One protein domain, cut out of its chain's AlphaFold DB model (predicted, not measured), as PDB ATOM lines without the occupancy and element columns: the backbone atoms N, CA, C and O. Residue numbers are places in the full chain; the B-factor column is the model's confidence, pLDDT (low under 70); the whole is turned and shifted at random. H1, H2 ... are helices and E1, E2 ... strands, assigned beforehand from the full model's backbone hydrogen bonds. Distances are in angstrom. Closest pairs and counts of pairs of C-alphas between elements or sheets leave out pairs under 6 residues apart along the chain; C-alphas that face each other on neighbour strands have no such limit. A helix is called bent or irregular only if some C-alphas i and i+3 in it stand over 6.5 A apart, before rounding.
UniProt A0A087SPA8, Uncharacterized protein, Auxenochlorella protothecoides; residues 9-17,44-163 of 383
ATOM      1  N   ALA A   9      15.266   1.664 -39.295       59.44
ATOM      2  CA  ALA A   9      15.813   0.470 -38.658       59.44
ATOM      3  C   ALA A   9      15.628  -0.766 -39.553       59.44
ATOM      4  O   ALA A   9      16.575  -1.498 -39.816       59.44
ATOM      5  N   GLU A  10      14.435  -0.947 -40.118       62.00
ATOM      6  CA  GLU A  10      14.131  -2.091 -40.981       62.00
ATOM      7  C   GLU A  10      14.883  -2.045 -42.327       62.00
ATOM      8  O   GLU A  10      15.300  -3.082 -42.837       62.00
ATOM      9  N   MET A  11      15.109  -0.858 -42.902       59.22
ATOM     10  CA  MET A  11      15.903  -0.664 -44.124       59.22
ATOM     11  C   MET A  11      17.380  -1.002 -43.914       59.22
ATOM     12  O   MET A  11      18.057  -1.466 -44.838       59.22
ATOM     13  N   LEU A  12      17.896  -0.725 -42.718       62.69
ATOM     14  CA  LEU A  12      19.279  -1.018 -42.375       62.69
ATOM     15  C   LEU A  12      19.468  -2.499 -42.020       62.69
ATOM     16  O   LEU A  12      20.452  -3.088 -42.467       62.69
ATOM     17  N   ASP A  13      18.492  -3.111 -41.344       63.44
ATOM     18  CA  ASP A  13      18.560  -4.496 -40.859       63.44
ATOM     19  C   ASP A  13      18.228  -5.560 -41.932       63.44
ATOM     20  O   ASP A  13      18.583  -6.732 -41.786       63.44
ATOM     21  N   ALA A  14      17.587  -5.185 -43.049       57.91
ATOM     22  CA  ALA A  14      17.162  -6.117 -44.105       57.91
ATOM     23  C   ALA A  14      18.307  -6.763 -44.924       57.91
ATOM     24  O   ALA A  14      18.046  -7.608 -45.780       57.91
ATOM     25  N   ALA A  15      19.569  -6.385 -44.697       59.31
ATOM     26  CA  ALA A  15      20.704  -6.797 -45.531       59.31
ATOM     27  C   ALA A  15      21.273  -8.200 -45.217       59.31
ATOM     28  O   ALA A  15      22.154  -8.671 -45.940       59.31
ATOM     29  N   GLY A  16      20.782  -8.884 -44.176       63.06
ATOM     30  CA  GLY A  16      21.394 -10.125 -43.688       63.06
ATOM     31  C   GLY A  16      22.772  -9.888 -43.039       63.06
ATOM     32  O   GLY A  16      23.253  -8.755 -42.997       63.06
ATOM     33  N   PRO A  17      23.404 -10.924 -42.456       69.88
ATOM     34  CA  PRO A  17      24.672 -10.751 -41.755       69.88
ATOM     35  C   PRO A  17      25.807 -10.460 -42.743       69.88
ATOM     36  O   PRO A  17      26.029 -11.207 -43.698       69.88
ATOM     37  N   CYS A  44      37.929  -5.415 -41.740       87.00
ATOM     38  CA  CYS A  44      36.985  -4.473 -41.136       87.00
ATOM     39  C   CYS A  44      36.326  -5.037 -39.875       87.00
ATOM     40  O   CYS A  44      35.894  -6.191 -39.867       87.00
ATOM     41  N   SER A  45      36.168  -4.194 -38.852       90.62
ATOM     42  CA  SER A  45      35.295  -4.500 -37.713       90.62
ATOM     43  C   SER A  45      33.835  -4.149 -38.012       90.62
ATOM     44  O   SER A  45      32.931  -4.812 -37.505       90.62
ATOM     45  N   HIS A  46      33.604  -3.159 -38.882       91.50
ATOM     46  CA  HIS A  46      32.272  -2.665 -39.226       91.50
ATOM     47  C   HIS A  46      32.110  -2.445 -40.728       91.50
ATOM     48  O   HIS A  46      33.076  -2.197 -41.447       91.50
ATOM     49  N   ALA A  47      30.862  -2.478 -41.183       89.00
ATOM     50  CA  ALA A  47      30.454  -1.958 -42.475       89.00
ATOM     51  C   ALA A  47      29.679  -0.650 -42.295       89.00
ATOM     52  O   ALA A  47      28.700  -0.608 -41.550       89.00
ATOM     53  N   LEU A  48      30.111   0.405 -42.991       87.38
ATOM     54  CA  LEU A  48      29.487   1.727 -42.930       87.38
ATOM     55  C   LEU A  48      28.570   1.984 -44.128       87.38
ATOM     56  O   LEU A  48      28.894   1.645 -45.265       87.38
ATOM     57  N   ARG A  49      27.429   2.630 -43.892       84.75
ATOM     58  CA  ARG A  49      26.468   3.041 -44.926       84.75
ATOM     59  C   ARG A  49      25.986   4.464 -44.665       84.75
ATOM     60  O   ARG A  49      25.873   4.884 -43.515       84.75
ATOM     61  N   ARG A  50      25.704   5.210 -45.735       79.88
ATOM     62  CA  ARG A  50      25.097   6.542 -45.619       79.88
ATOM     63  C   ARG A  50      23.664   6.433 -45.100       79.88
ATOM     64  O   ARG A  50      22.982   5.437 -45.338       79.88
ATOM     65  N   LEU A  51      23.235   7.477 -44.399       77.31
ATOM     66  CA  LEU A  51      21.866   7.671 -43.930       77.31
ATOM     67  C   LEU A  51      21.124   8.616 -44.896       77.31
ATOM     68  O   LEU A  51      20.750   9.717 -44.516       77.31
ATOM     69  N   ASP A  52      20.948   8.210 -46.157       69.56
ATOM     70  CA  ASP A  52      20.408   9.048 -47.249       69.56
ATOM     71  C   ASP A  52      19.123   8.496 -47.910       69.56
ATOM     72  O   ASP A  52      18.670   9.003 -48.936       69.56
ATOM     73  N   GLY A  53      18.511   7.457 -47.332       67.44
ATOM     74  CA  GLY A  53      17.264   6.867 -47.822       67.44
ATOM     75  C   GLY A  53      16.002   7.643 -47.424       67.44
ATOM     76  O   GLY A  53      15.883   8.136 -46.305       67.44
ATOM     77  N   LYS A  54      15.014   7.683 -48.326       71.94
ATOM     78  CA  LYS A  54      13.629   8.033 -47.970       71.94
ATOM     79  C   LYS A  54      13.046   6.974 -47.053       71.94
ATOM     80  O   LYS A  54      13.323   5.789 -47.236       71.94
ATOM     81  N   VAL A  55      12.181   7.390 -46.133       75.88
ATOM     82  CA  VAL A  55      11.557   6.468 -45.177       75.88
ATOM     83  C   VAL A  55      10.050   6.593 -45.206       75.88
ATOM     84  O   VAL A  55       9.500   7.689 -45.318       75.88
ATOM     85  N   LYS A  56       9.366   5.449 -45.113       79.00
ATOM     86  CA  LYS A  56       7.916   5.444 -44.951       79.00
ATOM     87  C   LYS A  56       7.550   5.761 -43.509       79.00
ATOM     88  O   LYS A  56       8.096   5.179 -42.577       79.00
ATOM     89  N   PHE A  57       6.600   6.666 -43.345       83.62
ATOM     90  CA  PHE A  57       6.080   7.080 -42.052       83.62
ATOM     91  C   PHE A  57       4.613   7.463 -42.224       83.62
ATOM     92  O   PHE A  57       4.295   8.169 -43.176       83.62
ATOM     93  N   GLY A  58       3.698   7.013 -41.363       75.56
ATOM     94  CA  GLY A  58       2.311   7.511 -41.362       75.56
ATOM     95  C   GLY A  58       1.616   7.441 -42.734       75.56
ATOM     96  O   GLY A  58       0.983   8.400 -43.164       75.56
ATOM     97  N   GLY A  59       1.813   6.345 -43.477       76.81
ATOM     98  CA  GLY A  59       1.174   6.108 -44.782       76.81
ATOM     99  C   GLY A  59       1.780   6.832 -45.996       76.81
ATOM    100  O   GLY A  59       1.261   6.664 -47.098       76.81
ATOM    101  N   GLY A  60       2.872   7.586 -45.837       79.25
ATOM    102  CA  GLY A  60       3.556   8.290 -46.930       79.25
ATOM    103  C   GLY A  60       5.080   8.210 -46.837       79.25
ATOM    104  O   GLY A  60       5.621   7.689 -45.864       79.25
ATOM    105  N   GLU A  61       5.774   8.726 -47.850       83.69
ATOM    106  CA  GLU A  61       7.232   8.889 -47.817       83.69
ATOM    107  C   GLU A  61       7.606  10.218 -47.158       83.69
ATOM    108  O   GLU A  61       6.919  11.229 -47.311       83.69
ATOM    109  N   VAL A  62       8.692  10.193 -46.397       79.50
ATOM    110  CA  VAL A  62       9.322  11.361 -45.793       79.50
ATOM    111  C   VAL A  62      10.757  11.388 -46.298       79.50
ATOM    112  O   VAL A  62      11.474  10.385 -46.209       79.50
ATOM    113  N   GLU A  63      11.149  12.521 -46.875       74.75
ATOM    114  CA  GLU A  63      12.530  12.733 -47.298       74.75
ATOM    115  C   GLU A  63      13.436  12.763 -46.063       74.75
ATOM    116  O   GLU A  63      13.020  13.277 -45.017       74.75
ATOM    117  N   PRO A  64      14.668  12.237 -46.144       66.62
ATOM    118  CA  PRO A  64      15.639  12.475 -45.090       66.62
ATOM    119  C   PRO A  64      15.817  13.987 -44.910       66.62
ATOM    120  O   PRO A  64      15.936  14.735 -45.882       66.62
ATOM    121  N   GLY A  65      15.816  14.445 -43.657       59.22
ATOM    122  CA  GLY A  65      16.153  15.827 -43.337       59.22
ATOM    123  C   GLY A  65      17.550  16.192 -43.858       59.22
ATOM    124  O   GLY A  65      18.353  15.297 -44.140       59.22
ATOM    125  N   PRO A  66      17.860  17.493 -43.986       54.66
ATOM    126  CA  PRO A  66      19.181  17.932 -44.419       54.66
ATOM    127  C   PRO A  66      20.267  17.300 -43.540       54.66
ATOM    128  O   PRO A  66      20.122  17.217 -42.318       54.66
ATOM    129  N   GLU A  67      21.351  16.835 -44.165       53.75
ATOM    130  CA  GLU A  67      22.503  16.306 -43.435       53.75
ATOM    131  C   GLU A  67      23.025  17.398 -42.470       53.75
ATOM    132  O   GLU A  67      23.251  18.521 -42.912       53.75
ATOM    133  N   GLY A  68      23.218  17.083 -41.173       52.91
ATOM    134  CA  GLY A  68      23.566  18.016 -40.066       52.91
ATOM    135  C   GLY A  68      24.717  19.011 -40.357       52.91
ATOM    136  O   GLY A  68      25.407  18.850 -41.340       52.91
ATOM    137  N   ILE A  69      25.052  20.015 -39.537       50.16
ATOM    138  CA  ILE A  69      26.241  20.886 -39.822       50.16
ATOM    139  C   ILE A  69      27.549  20.274 -39.283       50.16
ATOM    140  O   ILE A  69      28.642  20.641 -39.709       50.16
ATOM    141  N   SER A  70      27.450  19.311 -38.358       56.66
ATOM    142  CA  SER A  70      28.613  18.715 -37.689       56.66
ATOM    143  C   SER A  70      29.642  18.164 -38.684       56.66
ATOM    144  O   SER A  70      29.293  17.458 -39.632       56.66
ATOM    145  N   GLN A  71      30.926  18.431 -38.443       59.88
ATOM    146  CA  GLN A  71      32.015  17.844 -39.233       59.88
ATOM    147  C   GLN A  71      32.168  16.330 -39.008       59.88
ATOM    148  O   GLN A  71      32.888  15.666 -39.751       59.88
ATOM    149  N   ALA A  72      31.492  15.765 -38.003       69.88
ATOM    150  CA  ALA A  72      31.495  14.330 -37.781       69.88
ATOM    151  C   ALA A  72      30.718  13.586 -38.880       69.88
ATOM    152  O   ALA A  72      29.624  13.991 -39.288       69.88
ATOM    153  N   TYR A  73      31.256  12.446 -39.311       78.44
ATOM    154  CA  TYR A  73      30.561  11.545 -40.226       78.44
ATOM    155  C   TYR A  73      29.567  10.710 -39.441       78.44
ATOM    156  O   TYR A  73      29.961   9.834 -38.675       78.44
ATOM    157  N   THR A  74      28.281  10.973 -39.647       83.38
ATOM    158  CA  THR A  74      27.205  10.176 -39.056       83.38
ATOM    159  C   THR A  74      26.748   9.137 -40.070       83.38
ATOM    160  O   THR A  74      26.234   9.478 -41.132       83.38
ATOM    161  N   MET A  75      26.978   7.868 -39.755       86.06
ATOM    162  CA  MET A  75      26.814   6.745 -40.675       86.06
ATOM    163  C   MET A  75      26.052   5.621 -39.983       86.06
ATOM    164  O   MET A  75      26.214   5.411 -38.783       86.06
ATOM    165  N   ALA A  76      25.271   4.848 -40.732       88.75
ATOM    166  CA  ALA A  76      24.869   3.534 -40.251       88.75
ATOM    167  C   ALA A  76      26.111   2.639 -40.170       88.75
ATOM    168  O   ALA A  76      26.922   2.623 -41.098       88.75
ATOM    169  N   ALA A  77      26.250   1.902 -39.078       90.94
ATOM    170  CA  ALA A  77      27.352   0.996 -38.815       90.94
ATOM    171  C   ALA A  77      26.808  -0.373 -38.414       90.94
ATOM    172  O   ALA A  77      26.065  -0.502 -37.444       90.94
ATOM    173  N   THR A  78      27.207  -1.400 -39.154       90.81
ATOM    174  CA  THR A  78      26.869  -2.794 -38.862       90.81
ATOM    175  C   THR A  78      28.151  -3.524 -38.506       90.81
ATOM    176  O   THR A  78      29.072  -3.580 -39.324       90.81
ATOM    177  N   GLN A  79      28.234  -4.080 -37.298       90.81
ATOM    178  CA  GLN A  79      29.370  -4.917 -36.923       90.81
ATOM    179  C   GLN A  79      29.419  -6.147 -37.840       90.81
ATOM    180  O   GLN A  79      28.395  -6.778 -38.113       90.81
ATOM    181  N   ILE A  80      30.608  -6.501 -38.328       88.25
ATOM    182  CA  ILE A  80      30.770  -7.686 -39.170       88.25
ATOM    183  C   ILE A  80      30.314  -8.937 -38.400       88.25
ATOM    184  O   ILE A  80      30.690  -9.154 -37.251       88.25
ATOM    185  N   GLY A  81      29.492  -9.761 -39.045       84.19
ATOM    186  CA  GLY A  81      28.829 -10.932 -38.472       84.19
ATOM    187  C   GLY A  81      27.436 -10.645 -37.906       84.19
ATOM    188  O   GLY A  81      26.712 -11.589 -37.598       84.19
ATOM    189  N   GLN A  82      27.035  -9.375 -37.805       87.00
ATOM    190  CA  GLN A  82      25.713  -8.975 -37.334       87.00
ATOM    191  C   GLN A  82      24.819  -8.479 -38.475       87.00
ATOM    192  O   GLN A  82      25.287  -8.093 -39.546       87.00
ATOM    193  N   THR A  83      23.509  -8.520 -38.234       81.81
ATOM    194  CA  THR A  83      22.473  -7.981 -39.130       81.81
ATOM    195  C   THR A  83      22.036  -6.583 -38.721       81.81
ATOM    196  O   THR A  83      21.615  -5.804 -39.567       81.81
ATOM    197  N   ARG A  84      22.105  -6.283 -37.421       84.88
ATOM    198  CA  ARG A  84      21.592  -5.038 -36.871       84.88
ATOM    199  C   ARG A  84      22.559  -3.895 -37.146       84.88
ATOM    200  O   ARG A  84      23.749  -4.012 -36.853       84.88
ATOM    201  N   ALA A  85      22.037  -2.789 -37.657       87.50
ATOM    202  CA  ALA A  85      22.786  -1.544 -37.723       87.50
ATOM    203  C   ALA A  85      22.543  -0.675 -36.484       87.50
ATOM    204  O   ALA A  85      21.424  -0.551 -35.981       87.50
ATOM    205  N   ASP A  86      23.599  -0.011 -36.046       92.06
ATOM    206  CA  ASP A  86      23.543   1.146 -35.165       92.06
ATOM    207  C   ASP A  86      24.017   2.384 -35.951       92.06
ATOM    208  O   ASP A  86      24.295   2.316 -37.150       92.06
ATOM    209  N   VAL A  87      24.076   3.543 -35.308       90.94
ATOM    210  CA  VAL A  87      24.614   4.776 -35.885       90.94
ATOM    211  C   VAL A  87      25.974   5.055 -35.260       90.94
ATOM    212  O   VAL A  87      26.090   5.154 -34.040       90.94
ATOM    213  N   ALA A  88      26.988   5.209 -36.106       90.38
ATOM    214  CA  ALA A  88      28.323   5.647 -35.736       90.38
ATOM    215  C   ALA A  88      28.507   7.118 -36.111       90.38
ATOM    216  O   ALA A  88      28.399   7.484 -37.284       90.38
ATOM    217  N   LYS A  89      28.832   7.953 -35.125       87.94
ATOM    218  CA  LYS A  89      29.345   9.308 -35.324       87.94
ATOM    219  C   LYS A  89      30.871   9.247 -35.234       87.94
ATOM    220  O   LYS A  89      31.444   9.057 -34.159       87.94
ATOM    221  N   LEU A  90      31.519   9.330 -36.391       83.38
ATOM    222  CA  LEU A  90      32.969   9.308 -36.545       83.38
ATOM    223  C   LEU A  90      33.489  10.742 -36.487       83.38
ATOM    224  O   LEU A  90      33.251  11.547 -37.391       83.38
ATOM    225  N   HIS A  91      34.194  11.054 -35.409       76.06
ATOM    226  CA  HIS A  91      34.909  12.313 -35.267       76.06
ATOM    227  C   HIS A  91      36.281  12.200 -35.945       76.06
ATOM    228  O   HIS A  91      36.816  11.099 -36.099       76.06
ATOM    229  N   CYS A  92      36.861  13.333 -36.337       73.69
ATOM    230  CA  CYS A  92      38.241  13.385 -36.830       73.69
ATOM    231  C   CYS A  92      38.520  12.631 -38.128       73.69
ATOM    232  O   CYS A  92      39.617  12.117 -38.335       73.69
ATOM    233  N   VAL A  93      37.542  12.599 -39.028       77.31
ATOM    234  CA  VAL A  93      37.770  12.162 -40.404       77.31
ATOM    235  C   VAL A  93      38.329  13.352 -41.197       77.31
ATOM    236  O   VAL A  93      37.654  14.378 -41.273       77.31
ATOM    237  N   PRO A  94      39.512  13.249 -41.833       75.06
ATOM    238  CA  PRO A  94      40.166  14.370 -42.515       75.06
ATOM    239  C   PRO A  94      39.608  14.619 -43.929       75.06
ATOM    240  O   PRO A  94      40.320  14.996 -44.861       75.06
ATOM    241  N   LEU A  95      38.313  14.377 -44.102       75.00
ATOM    242  CA  LEU A  95      37.587  14.550 -45.347       75.00
ATOM    243  C   LEU A  95      36.368  15.426 -45.087       75.00
ATOM    244  O   LEU A  95      35.641  15.196 -44.128       75.00
ATOM    245  N   ASP A  96      36.077  16.375 -45.965       71.19
ATOM    246  CA  ASP A  96      34.754  16.986 -46.006       71.19
ATOM    247  C   ASP A  96      33.723  15.994 -46.560       71.19
ATOM    248  O   ASP A  96      34.072  14.984 -47.167       71.19
ATOM    249  N   ARG A  97      32.433  16.292 -46.412       66.44
ATOM    250  CA  ARG A  97      31.353  15.378 -46.822       66.44
ATOM    251  C   ARG A  97      31.272  15.082 -48.316       66.44
ATOM    252  O   ARG A  97      30.612  14.119 -48.699       66.44
ATOM    253  N   SER A  98      31.926  15.878 -49.162       66.94
ATOM    254  CA  SER A  98      32.061  15.557 -50.589       66.94
ATOM    255  C   SER A  98      33.086  14.444 -50.835       66.94
ATOM    256  O   SER A  98      33.230  13.962 -51.958       66.94
ATOM    257  N   GLY A  99      33.785  14.021 -49.778       67.25
ATOM    258  CA  GLY A  99      34.910  13.109 -49.840       67.25
ATOM    259  C   GLY A  99      36.181  13.804 -50.313       67.25
ATOM    260  O   GLY A  99      37.034  13.121 -50.866       67.25
ATOM    261  N   THR A 100      36.303  15.128 -50.144       69.06
ATOM    262  CA  THR A 100      37.507  15.905 -50.482       69.06
ATOM    263  C   THR A 100      38.342  16.142 -49.227       69.06
ATOM    264  O   THR A 100      37.803  16.234 -48.129       69.06
ATOM    265  N   TRP A 101      39.670  16.221 -49.358       69.94
ATOM    266  CA  TRP A 101      40.549  16.496 -48.219       69.94
ATOM    267  C   TRP A 101      40.186  17.818 -47.556       69.94
ATOM    268  O   TRP A 101      40.100  18.859 -48.207       69.94
ATOM    269  N   SER A 102      40.025  17.751 -46.242       66.81
ATOM    270  CA  SER A 102      39.690  18.888 -45.408       66.81
ATOM    271  C   SER A 102      40.892  19.198 -44.512       66.81
ATOM    272  O   SER A 102      41.287  18.336 -43.728       66.81
ATOM    273  N   PRO A 103      41.503  20.396 -44.612       57.03
ATOM    274  CA  PRO A 103      42.658  20.774 -43.796       57.03
ATOM    275  C   PRO A 103      42.279  21.083 -42.344       57.03
ATOM    276  O   PRO A 103      43.159  21.416 -41.550       57.03
ATOM    277  N   TRP A 104      40.989  21.004 -41.997       56.47
ATOM    278  CA  TRP A 104      40.510  21.127 -40.628       56.47
ATOM    279  C   TRP A 104      41.056  19.942 -39.825       56.47
ATOM    280  O   TRP A 104      40.480  18.856 -39.795       56.47
ATOM    281  N   GLY A 105      42.241  20.148 -39.244       51.44
ATOM    282  CA  GLY A 105      42.857  19.224 -38.312       51.44
ATOM    283  C   GLY A 105      41.887  18.966 -37.174       51.44
ATOM    284  O   GLY A 105      41.250  19.889 -36.663       51.44
ATOM    285  N   CYS A 106      41.747  17.702 -36.800       57.31
ATOM    286  CA  CYS A 106      41.014  17.395 -35.599       57.31
ATOM    287  C   CYS A 106      41.882  17.792 -34.417       57.31
ATOM    288  O   CYS A 106      42.882  17.137 -34.133       57.31
ATOM    289  N   ASP A 107      41.534  18.892 -33.768       51.84
ATOM    290  CA  ASP A 107      42.009  19.102 -32.415       51.84
ATOM    291  C   ASP A 107      41.213  18.134 -31.528       51.84
ATOM    292  O   ASP A 107      39.984  18.073 -31.629       51.84
ATOM    293  N   ASP A 108      41.876  17.363 -30.666       45.84
ATOM    294  CA  ASP A 108      41.186  16.509 -29.689       45.84
ATOM    295  C   ASP A 108      40.246  17.360 -28.811       45.84
ATOM    296  O   ASP A 108      39.187  16.893 -28.380       45.84
ATOM    297  N   ALA A 109      40.568  18.649 -28.642       44.09
ATOM    298  CA  ALA A 109      39.706  19.655 -28.028       44.09
ATOM    299  C   ALA A 109      38.456  20.009 -28.869       44.09
ATOM    300  O   ALA A 109      37.403  20.319 -28.310       44.09
ATOM    301  N   TYR A 110      38.532  19.917 -30.203       41.38
ATOM    302  CA  TYR A 110      37.420  20.135 -31.146       41.38
ATOM    303  C   TYR A 110      36.418  18.976 -31.184       41.38
ATOM    304  O   TYR A 110      35.340  19.123 -31.761       41.38
ATOM    305  N   SER A 111      36.705  17.848 -30.522       45.72
ATOM    306  CA  SER A 111      35.718  16.799 -30.214       45.72
ATOM    307  C   SER A 111      34.800  17.171 -29.033       45.72
ATOM    308  O   SER A 111      34.325  16.316 -28.299       45.72
ATOM    309  N   SER A 112      34.600  18.468 -28.793       43.22
ATOM    310  CA  SER A 112      33.296  19.082 -28.547       43.22
ATOM    311  C   SER A 112      32.227  18.094 -28.010       43.22
ATOM    312  O   SER A 112      31.547  17.374 -28.742       43.22
ATOM    313  N   GLY A 113      32.153  18.034 -26.673       54.09
ATOM    314  CA  GLY A 113      31.413  17.025 -25.910       54.09
ATOM    315  C   GLY A 113      32.177  15.706 -25.865       54.09
ATOM    316  O   GLY A 113      31.883  14.813 -26.656       54.09
ATOM    317  N   SER A 114      33.164  15.569 -24.963       68.81
ATOM    318  CA  SER A 114      34.020  14.375 -24.949       68.81
ATOM    319  C   SER A 114      33.141  13.118 -25.004       68.81
ATOM    320  O   SER A 114      32.154  13.045 -24.267       68.81
ATOM    321  N   PRO A 115      33.440  12.119 -25.856       78.56
ATOM    322  CA  PRO A 115      32.643  10.896 -25.948       78.56
ATOM    323  C   PRO A 115      32.273  10.292 -24.578       78.56
ATOM    324  O   PRO A 115      31.197   9.721 -24.418       78.56
ATOM    325  N   GLY A 116      33.124  10.489 -23.561       81.38
ATOM    326  CA  GLY A 116      32.840  10.141 -22.167       81.38
ATOM    327  C   GLY A 116      31.623  10.851 -21.556       81.38
ATOM    328  O   GLY A 116      30.826  10.195 -20.895       81.38
ATOM    329  N   GLN A 117      31.414  12.144 -21.807       84.69
ATOM    330  CA  GLN A 117      30.239  12.878 -21.322       84.69
ATOM    331  C   GLN A 117      28.936  12.429 -21.989       84.69
ATOM    332  O   GLN A 117      27.913  12.327 -21.314       84.69
ATOM    333  N   LEU A 118      28.957  12.104 -23.286       87.56
ATOM    334  CA  LEU A 118      27.791  11.527 -23.965       87.56
ATOM    335  C   LEU A 118      27.420  10.159 -23.372       87.56
ATOM    336  O   LEU A 118      26.245   9.867 -23.140       87.56
ATOM    337  N   VAL A 119      28.426   9.336 -23.062       90.38
ATOM    338  CA  VAL A 119      28.224   8.068 -22.347       90.38
ATOM    339  C   VAL A 119      27.678   8.310 -20.936       90.38
ATOM    340  O   VAL A 119      26.739   7.624 -20.526       90.38
ATOM    341  N   ALA A 120      28.195   9.311 -20.218       91.94
ATOM    342  CA  ALA A 120      27.710   9.694 -18.893       91.94
ATOM    343  C   ALA A 120      26.252  10.178 -18.923       91.94
ATOM    344  O   ALA A 120      25.465   9.797 -18.056       91.94
ATOM    345  N   LEU A 121      25.841  10.920 -19.961       91.88
ATOM    346  CA  LEU A 121      24.433  11.264 -20.179       91.88
ATOM    347  C   LEU A 121      23.573  10.013 -20.364       91.88
ATOM    348  O   LEU A 121      22.475   9.948 -19.815       91.88
ATOM    349  N   GLY A 122      24.064   9.000 -21.080       91.94
ATOM    350  CA  GLY A 122      23.382   7.709 -21.183       91.94
ATOM    351  C   GLY A 122      23.160   7.049 -19.814       91.94
ATOM    352  O   GLY A 122      22.079   6.517 -19.545       91.94
ATOM    353  N   GLN A 123      24.146   7.126 -18.913       93.12
ATOM    354  CA  GLN A 123      24.016   6.617 -17.541       93.12
ATOM    355  C   GLN A 123      23.049   7.456 -16.697       93.12
ATOM    356  O   GLN A 123      22.211   6.898 -15.982       93.12
ATOM    357  N   LEU A 124      23.111   8.784 -16.817       93.25
ATOM    358  CA  LEU A 124      22.166   9.697 -16.175       93.25
ATOM    359  C   LEU A 124      20.740   9.411 -16.641       93.25
ATOM    360  O   LEU A 124      19.839   9.281 -15.822       93.25
ATOM    361  N   SER A 125      20.541   9.225 -17.944       93.12
ATOM    362  CA  SER A 125      19.238   8.921 -18.523       93.12
ATOM    363  C   SER A 125      18.615   7.667 -17.910       93.12
ATOM    364  O   SER A 125      17.456   7.692 -17.490       93.12
ATOM    365  N   LYS A 126      19.405   6.598 -17.756       92.31
ATOM    366  CA  LYS A 126      18.974   5.382 -17.057       92.31
ATOM    367  C   LYS A 126      18.594   5.669 -15.601       92.31
ATOM    368  O   LYS A 126      17.576   5.170 -15.129       92.31
ATOM    369  N   ALA A 127      19.386   6.470 -14.891       90.44
ATOM    370  CA  ALA A 127      19.116   6.819 -13.497       90.44
ATOM    371  C   ALA A 127      17.885   7.726 -13.315       90.44
ATOM    372  O   ALA A 127      17.233   7.667 -12.275       90.44
ATOM    373  N   CYS A 128      17.560   8.541 -14.319       92.25
ATOM    374  CA  CYS A 128      16.447   9.492 -14.306       92.25
ATOM    375  C   CYS A 128      15.192   8.957 -15.021       92.25
ATOM    376  O   CYS A 128      14.221   9.694 -15.189       92.25
ATOM    377  N   ALA A 129      15.203   7.683 -15.433       92.81
ATOM    378  CA  ALA A 129      14.143   7.017 -16.190       92.81
ATOM    379  C   ALA A 129      13.739   7.770 -17.478       92.81
ATOM    380  O   ALA A 129      12.552   7.970 -17.765       92.81
ATOM    381  N   THR A 130      14.731   8.232 -18.242       92.06
ATOM    382  CA  THR A 130      14.542   8.981 -19.498       92.06
ATOM    383  C   THR A 130      15.081   8.262 -20.736       92.06
ATOM    384  O   THR A 130      15.146   8.853 -21.814       92.06
ATOM    385  N   GLN A 131      15.435   6.979 -20.601       91.31
ATOM    386  CA  GLN A 131      16.001   6.143 -21.671       91.31
ATOM    387  C   GLN A 131      15.037   5.884 -22.834       91.31
ATOM    388  O   GLN A 131      15.424   5.365 -23.877       91.31
ATOM    389  N   ASP A 132      13.754   6.183 -22.642       88.88
ATOM    390  CA  ASP A 132      12.753   6.136 -23.695       88.88
ATOM    391  C   ASP A 132      12.897   7.294 -24.688       88.88
ATOM    392  O   ASP A 132      12.436   7.143 -25.818       88.88
ATOM    393  N   MET A 133      13.538   8.398 -24.283       90.94
ATOM    394  CA  MET A 133      13.747   9.600 -25.095       90.94
ATOM    395  C   MET A 133      15.213   9.820 -25.455       90.94
ATOM    396  O   MET A 133      15.512  10.163 -26.595       90.94
ATOM    397  N   LEU A 134      16.134   9.635 -24.509       91.19
ATOM    398  CA  LEU A 134      17.562   9.735 -24.789       91.19
ATOM    399  C   LEU A 134      18.083   8.363 -25.222       91.19
ATOM    400  O   LEU A 134      18.018   7.413 -24.433       91.19
ATOM    401  N   PRO A 135      18.596   8.222 -26.454       86.81
ATOM    402  CA  PRO A 135      19.164   6.963 -26.883       86.81
ATOM    403  C   PRO A 135      20.420   6.656 -26.063       86.81
ATOM    404  O   PRO A 135      21.175   7.548 -25.668       86.81
ATOM    405  N   ARG A 136      20.646   5.369 -25.797       89.75
ATOM    406  CA  ARG A 136      21.883   4.915 -25.159       89.75
ATOM    407  C   ARG A 136      23.065   5.259 -26.062       89.75
ATOM    408  O   ARG A 136      23.027   4.949 -27.242       89.75
ATOM    409  N   VAL A 137      24.138   5.771 -25.478       89.94
ATOM    410  CA  VAL A 137      25.395   6.020 -26.188       89.94
ATOM    411  C   VAL A 137      26.509   5.146 -25.613       89.94
ATOM    412  O   VAL A 137      26.542   4.881 -24.409       89.94
ATOM    413  N   TRP A 138      27.405   4.666 -26.471       91.88
ATOM    414  CA  TRP A 138      28.668   4.025 -26.097       91.88
ATOM    415  C   TRP A 138      29.780   4.469 -27.047       91.88
ATOM    416  O   TRP A 138      29.535   5.197 -28.005       91.88
ATOM    417  N   THR A 139      31.013   4.056 -26.770       89.50
ATOM    418  CA  THR A 139      32.140   4.280 -27.677       89.50
ATOM    419  C   THR A 139      32.707   2.958 -28.137       89.50
ATOM    420  O   THR A 139      32.818   2.038 -27.326       89.50
ATOM    421  N   GLU A 140      33.111   2.889 -29.397       90.31
ATOM    422  CA  GLU A 140      33.661   1.682 -30.004       90.31
ATOM    423  C   GLU A 140      34.756   2.046 -31.004       90.31
ATOM    424  O   GLU A 140      34.703   3.108 -31.625       90.31
ATOM    425  N   GLU A 141      35.764   1.188 -31.146       89.31
ATOM    426  CA  GLU A 141      36.775   1.349 -32.187       89.31
ATOM    427  C   GLU A 141      36.266   0.786 -33.514       89.31
ATOM    428  O   GLU A 141      35.983  -0.407 -33.668       89.31
ATOM    429  N   VAL A 142      36.172   1.669 -34.501       88.69
ATOM    430  CA  VAL A 142      35.705   1.342 -35.840       88.69
ATOM    431  C   VAL A 142      36.900   1.244 -36.777       88.69
ATOM    432  O   VAL A 142      37.655   2.199 -36.970       88.69
ATOM    433  N   THR A 143      37.023   0.077 -37.403       89.38
ATOM    434  CA  THR A 143      37.870  -0.151 -38.568       89.38
ATOM    435  C   THR A 143      36.950  -0.405 -39.753       89.38
ATOM    436  O   THR A 143      36.281  -1.441 -39.804       89.38
ATOM    437  N   SER A 144      36.865   0.567 -40.661       88.81
ATOM    438  CA  SER A 144      35.991   0.533 -41.832       88.81
ATOM    439  C   SER A 144      36.543   1.335 -43.010       88.81
ATOM    440  O   SER A 144      37.501   2.091 -42.890       88.81
ATOM    441  N   ILE A 145      35.898   1.196 -44.163       84.25
ATOM    442  CA  ILE A 145      36.055   2.081 -45.314       84.25
ATOM    443  C   ILE A 145      34.873   3.053 -45.338       84.25
ATOM    444  O   ILE A 145      33.731   2.636 -45.126       84.25
ATOM    445  N   LEU A 146      35.132   4.337 -45.586       81.31
ATOM    446  CA  LEU A 146      34.088   5.330 -45.818       81.31
ATOM    447  C   LEU A 146      33.501   5.161 -47.230       81.31
ATOM    448  O   LEU A 146      34.233   5.273 -48.221       81.31
ATOM    449  N   PRO A 147      32.184   4.913 -47.349       76.81
ATOM    450  CA  PRO A 147      31.497   4.844 -48.631       76.81
ATOM    451  C   PRO A 147      31.684   6.124 -49.447       76.81
ATOM    452  O   PRO A 147      31.637   7.230 -48.914       76.81
ATOM    453  N   GLY A 148      31.855   5.975 -50.759       73.44
ATOM    454  CA  GLY A 148      32.022   7.096 -51.686       73.44
ATOM    455  C   GLY A 148      33.460   7.605 -51.821       73.44
ATOM    456  O   GLY A 148      33.874   7.852 -52.948       73.44
ATOM    457  N   SER A 149      34.233   7.701 -50.733       73.69
ATOM    458  CA  SER A 149      35.628   8.184 -50.782       73.69
ATOM    459  C   SER A 149      36.674   7.069 -50.833       73.69
ATOM    460  O   SER A 149      37.769   7.284 -51.342       73.69
ATOM    461  N   GLY A 150      36.365   5.883 -50.295       73.94
ATOM    462  CA  GLY A 150      37.337   4.792 -50.166       73.94
ATOM    463  C   GLY A 150      38.361   5.003 -49.043       73.94
ATOM    464  O   GLY A 150      39.293   4.212 -48.918       73.94
ATOM    465  N   TYR A 151      38.193   6.045 -48.221       78.69
ATOM    466  CA  TYR A 151      39.083   6.344 -47.100       78.69
ATOM    467  C   TYR A 151      38.976   5.289 -46.004       78.69
ATOM    468  O   TYR A 151      37.876   4.927 -45.584       78.69
ATOM    469  N   VAL A 152      40.127   4.816 -45.529       80.25
ATOM    470  CA  VAL A 152      40.209   3.814 -44.469       80.25
ATOM    471  C   VAL A 152      40.231   4.514 -43.118       80.25
ATOM    472  O   VAL A 152      41.162   5.240 -42.785       80.25
ATOM    473  N   VAL A 153      39.198   4.246 -42.335       80.69
ATOM    474  CA  VAL A 153      39.093   4.574 -40.918       80.69
ATOM    475  C   VAL A 153      39.654   3.365 -40.178       80.69
ATOM    476  O   VAL A 153      39.070   2.290 -40.262       80.69
ATOM    477  N   GLN A 154      40.790   3.496 -39.495       81.56
ATOM    478  CA  GLN A 154      41.409   2.401 -38.744       81.56
ATOM    479  C   GLN A 154      41.520   2.765 -37.264       81.56
ATOM    480  O   GLN A 154      42.182   3.740 -36.924       81.56
ATOM    481  N   GLY A 155      40.879   1.982 -36.391       71.44
ATOM    482  CA  GLY A 155      40.938   2.197 -34.940       71.44
ATOM    483  C   GLY A 155      40.357   3.538 -34.473       71.44
ATOM    484  O   GLY A 155      40.699   4.004 -33.389       71.44
ATOM    485  N   HIS A 156      39.495   4.188 -35.264       74.12
ATOM    486  CA  HIS A 156      38.881   5.443 -34.828       74.12
ATOM    487  C   HIS A 156      37.838   5.171 -33.755       74.12
ATOM    488  O   HIS A 156      36.952   4.332 -33.926       74.12
ATOM    489  N   LYS A 157      37.888   5.950 -32.676       83.25
ATOM    490  CA  LYS A 157      36.874   5.914 -31.630       83.25
ATOM    491  C   LYS A 157      35.597   6.602 -32.117       83.25
ATOM    492  O   LYS A 157      35.523   7.828 -32.185       83.25
ATOM    493  N   ALA A 158      34.595   5.802 -32.448       87.31
ATOM    494  CA  ALA A 158      33.267   6.266 -32.813       87.31
ATOM    495  C   ALA A 158      32.402   6.467 -31.566       87.31
ATOM    496  O   ALA A 158      32.503   5.712 -30.593       87.31
ATOM    497  N   VAL A 159      31.509   7.455 -31.621       88.38
ATOM    498  CA  VAL A 159      30.367   7.536 -30.708       88.38
ATOM    499  C   VAL A 159      29.219   6.766 -31.343       88.38
ATOM    500  O   VAL A 159      28.760   7.102 -32.433       88.38
ATOM    501  N   MET A 160      28.768   5.726 -30.657       91.38
ATOM    502  CA  MET A 160      27.772   4.786 -31.148       91.38
ATOM    503  C   MET A 160      26.436   5.010 -30.449       91.38
ATOM    504  O   MET A 160      26.388   5.268 -29.243       91.38
ATOM    505  N   THR A 161      25.344   4.884 -31.192       91.12
ATOM    506  CA  THR A 161      23.976   5.000 -30.676       91.12
ATOM    507  C   THR A 161      23.040   4.112 -31.493       91.12
ATOM    508  O   THR A 161      23.289   3.930 -32.683       91.12
ATOM    509  N   PRO A 162      21.950   3.555 -30.935       89.94
ATOM    510  CA  PRO A 162      20.959   2.867 -31.742       89.94
ATOM    511  C   PRO A 162      20.368   3.820 -32.776       89.94
ATOM    512  O   PRO A 162      20.257   5.027 -32.536       89.94
ATOM    513  N   VAL A 163      19.906   3.264 -33.893       85.94
ATOM    514  CA  VAL A 163      19.088   4.014 -34.850       85.94
ATOM    515  C   VAL A 163      17.886   4.605 -34.107       85.94
ATOM    516  O   VAL A 163      17.121   3.888 -33.453       85.94
TER     517      VAL A 163
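Overview. This is residues 9 to 17 and 44 to 163 of the 383 residues of an uncharacterized protein of Auxenochlorella protothecoides (UniProt A0A087SPA8). Five strands, E1, E4, E5, E7 and E6, make one strongly curled sheet like a nearly closed barrel, its edge strands E1 and E6 coming near each other. Helix H2 packs on E6 and the nearby part of E7, short H1 packs on E5, and residues 56 to 61, in the small hairpin of E2 and E3, stick out. The printed part has 129 residues with two named helices and seven named strands, in the order H1 E1 E2 E3 E4 E5 H2 E6 E7; the class is mixed, with 60 residues in named elements, under half. The large sheet is antiparallel, in the order E1 - E4 - E5 - E7 - E6. The whole is compact, with a radius of gyration of the C-alphas of 15.4 A and spans of 42 by 34 by 31 A.

Arrangement. H1, residues 9 to 13, is on the large sheet at a height of 8.9 A and only just over E5, residues 85 to 90, on which 3 of its C-alphas fall; the closest C-alphas are those of Leu 12 and Ala 85, 5.8 A. E1, residues 46 to 49, is antiparallel to E4, residues 73 to 79, with N 47 and O 78 2.8 A apart. E2, residues 55 to 57, and E3, residues 60 to 62, form a hairpin, with N 57 and O 60 2.9 A apart. E4 and E5 form another, with N 75 and O 88 2.9 A apart. H2, residues 115 to 127, is on the sheet at a height of 7.4 A, over E6, residues 138 to 145, and slantwise to it at 34 degrees on the local plane; the closest C-alphas are those of Val 119 and Trp 138, 5.5 A. E7, residues 152 to 162, forms a hairpin with E6, N 142 to O 156 being 2.8 A, and is antiparallel to E5, N 89 to O 159 being 2.8 A. This is a folded sheet, bent back on itself: E1 and E4 face E7 and E6, with E5 as the hinge. E5, H2 and E6 form a split strand-helix-strand unit, a strand, a helix and a further strand of the one sheet that is not the neighbour of the first, with E7 between E5 and E6; its crossover is right-handed. In H1 and H2 every O i to N i+4 pair is within hydrogen-bond range.

Along the chain. H1 begins at C-alpha 9, (15.813, 0.470, -38.658). H2 is 18.8 A long, E4 16.8 A. E6, 20.7 A long, bends by 56 degrees at residue 141; E7, 23.1 A long, bends by 87 degrees at residue 155 and ends at C-alpha 162, (20.959, 2.867, -31.742).

Size, cuts and confidence. The C-alphas farthest apart, Gly 59 and Asp 107, are 44.6 A apart. Residues 18 to 43 are not printed; C-alphas 17 and 44 are 13.8 A apart. The link from E5 to H2 is long, 24 residues. Confidence is under 70 at residues 9 to 17, 52 to 53, 64 to 72 and 97 to 114.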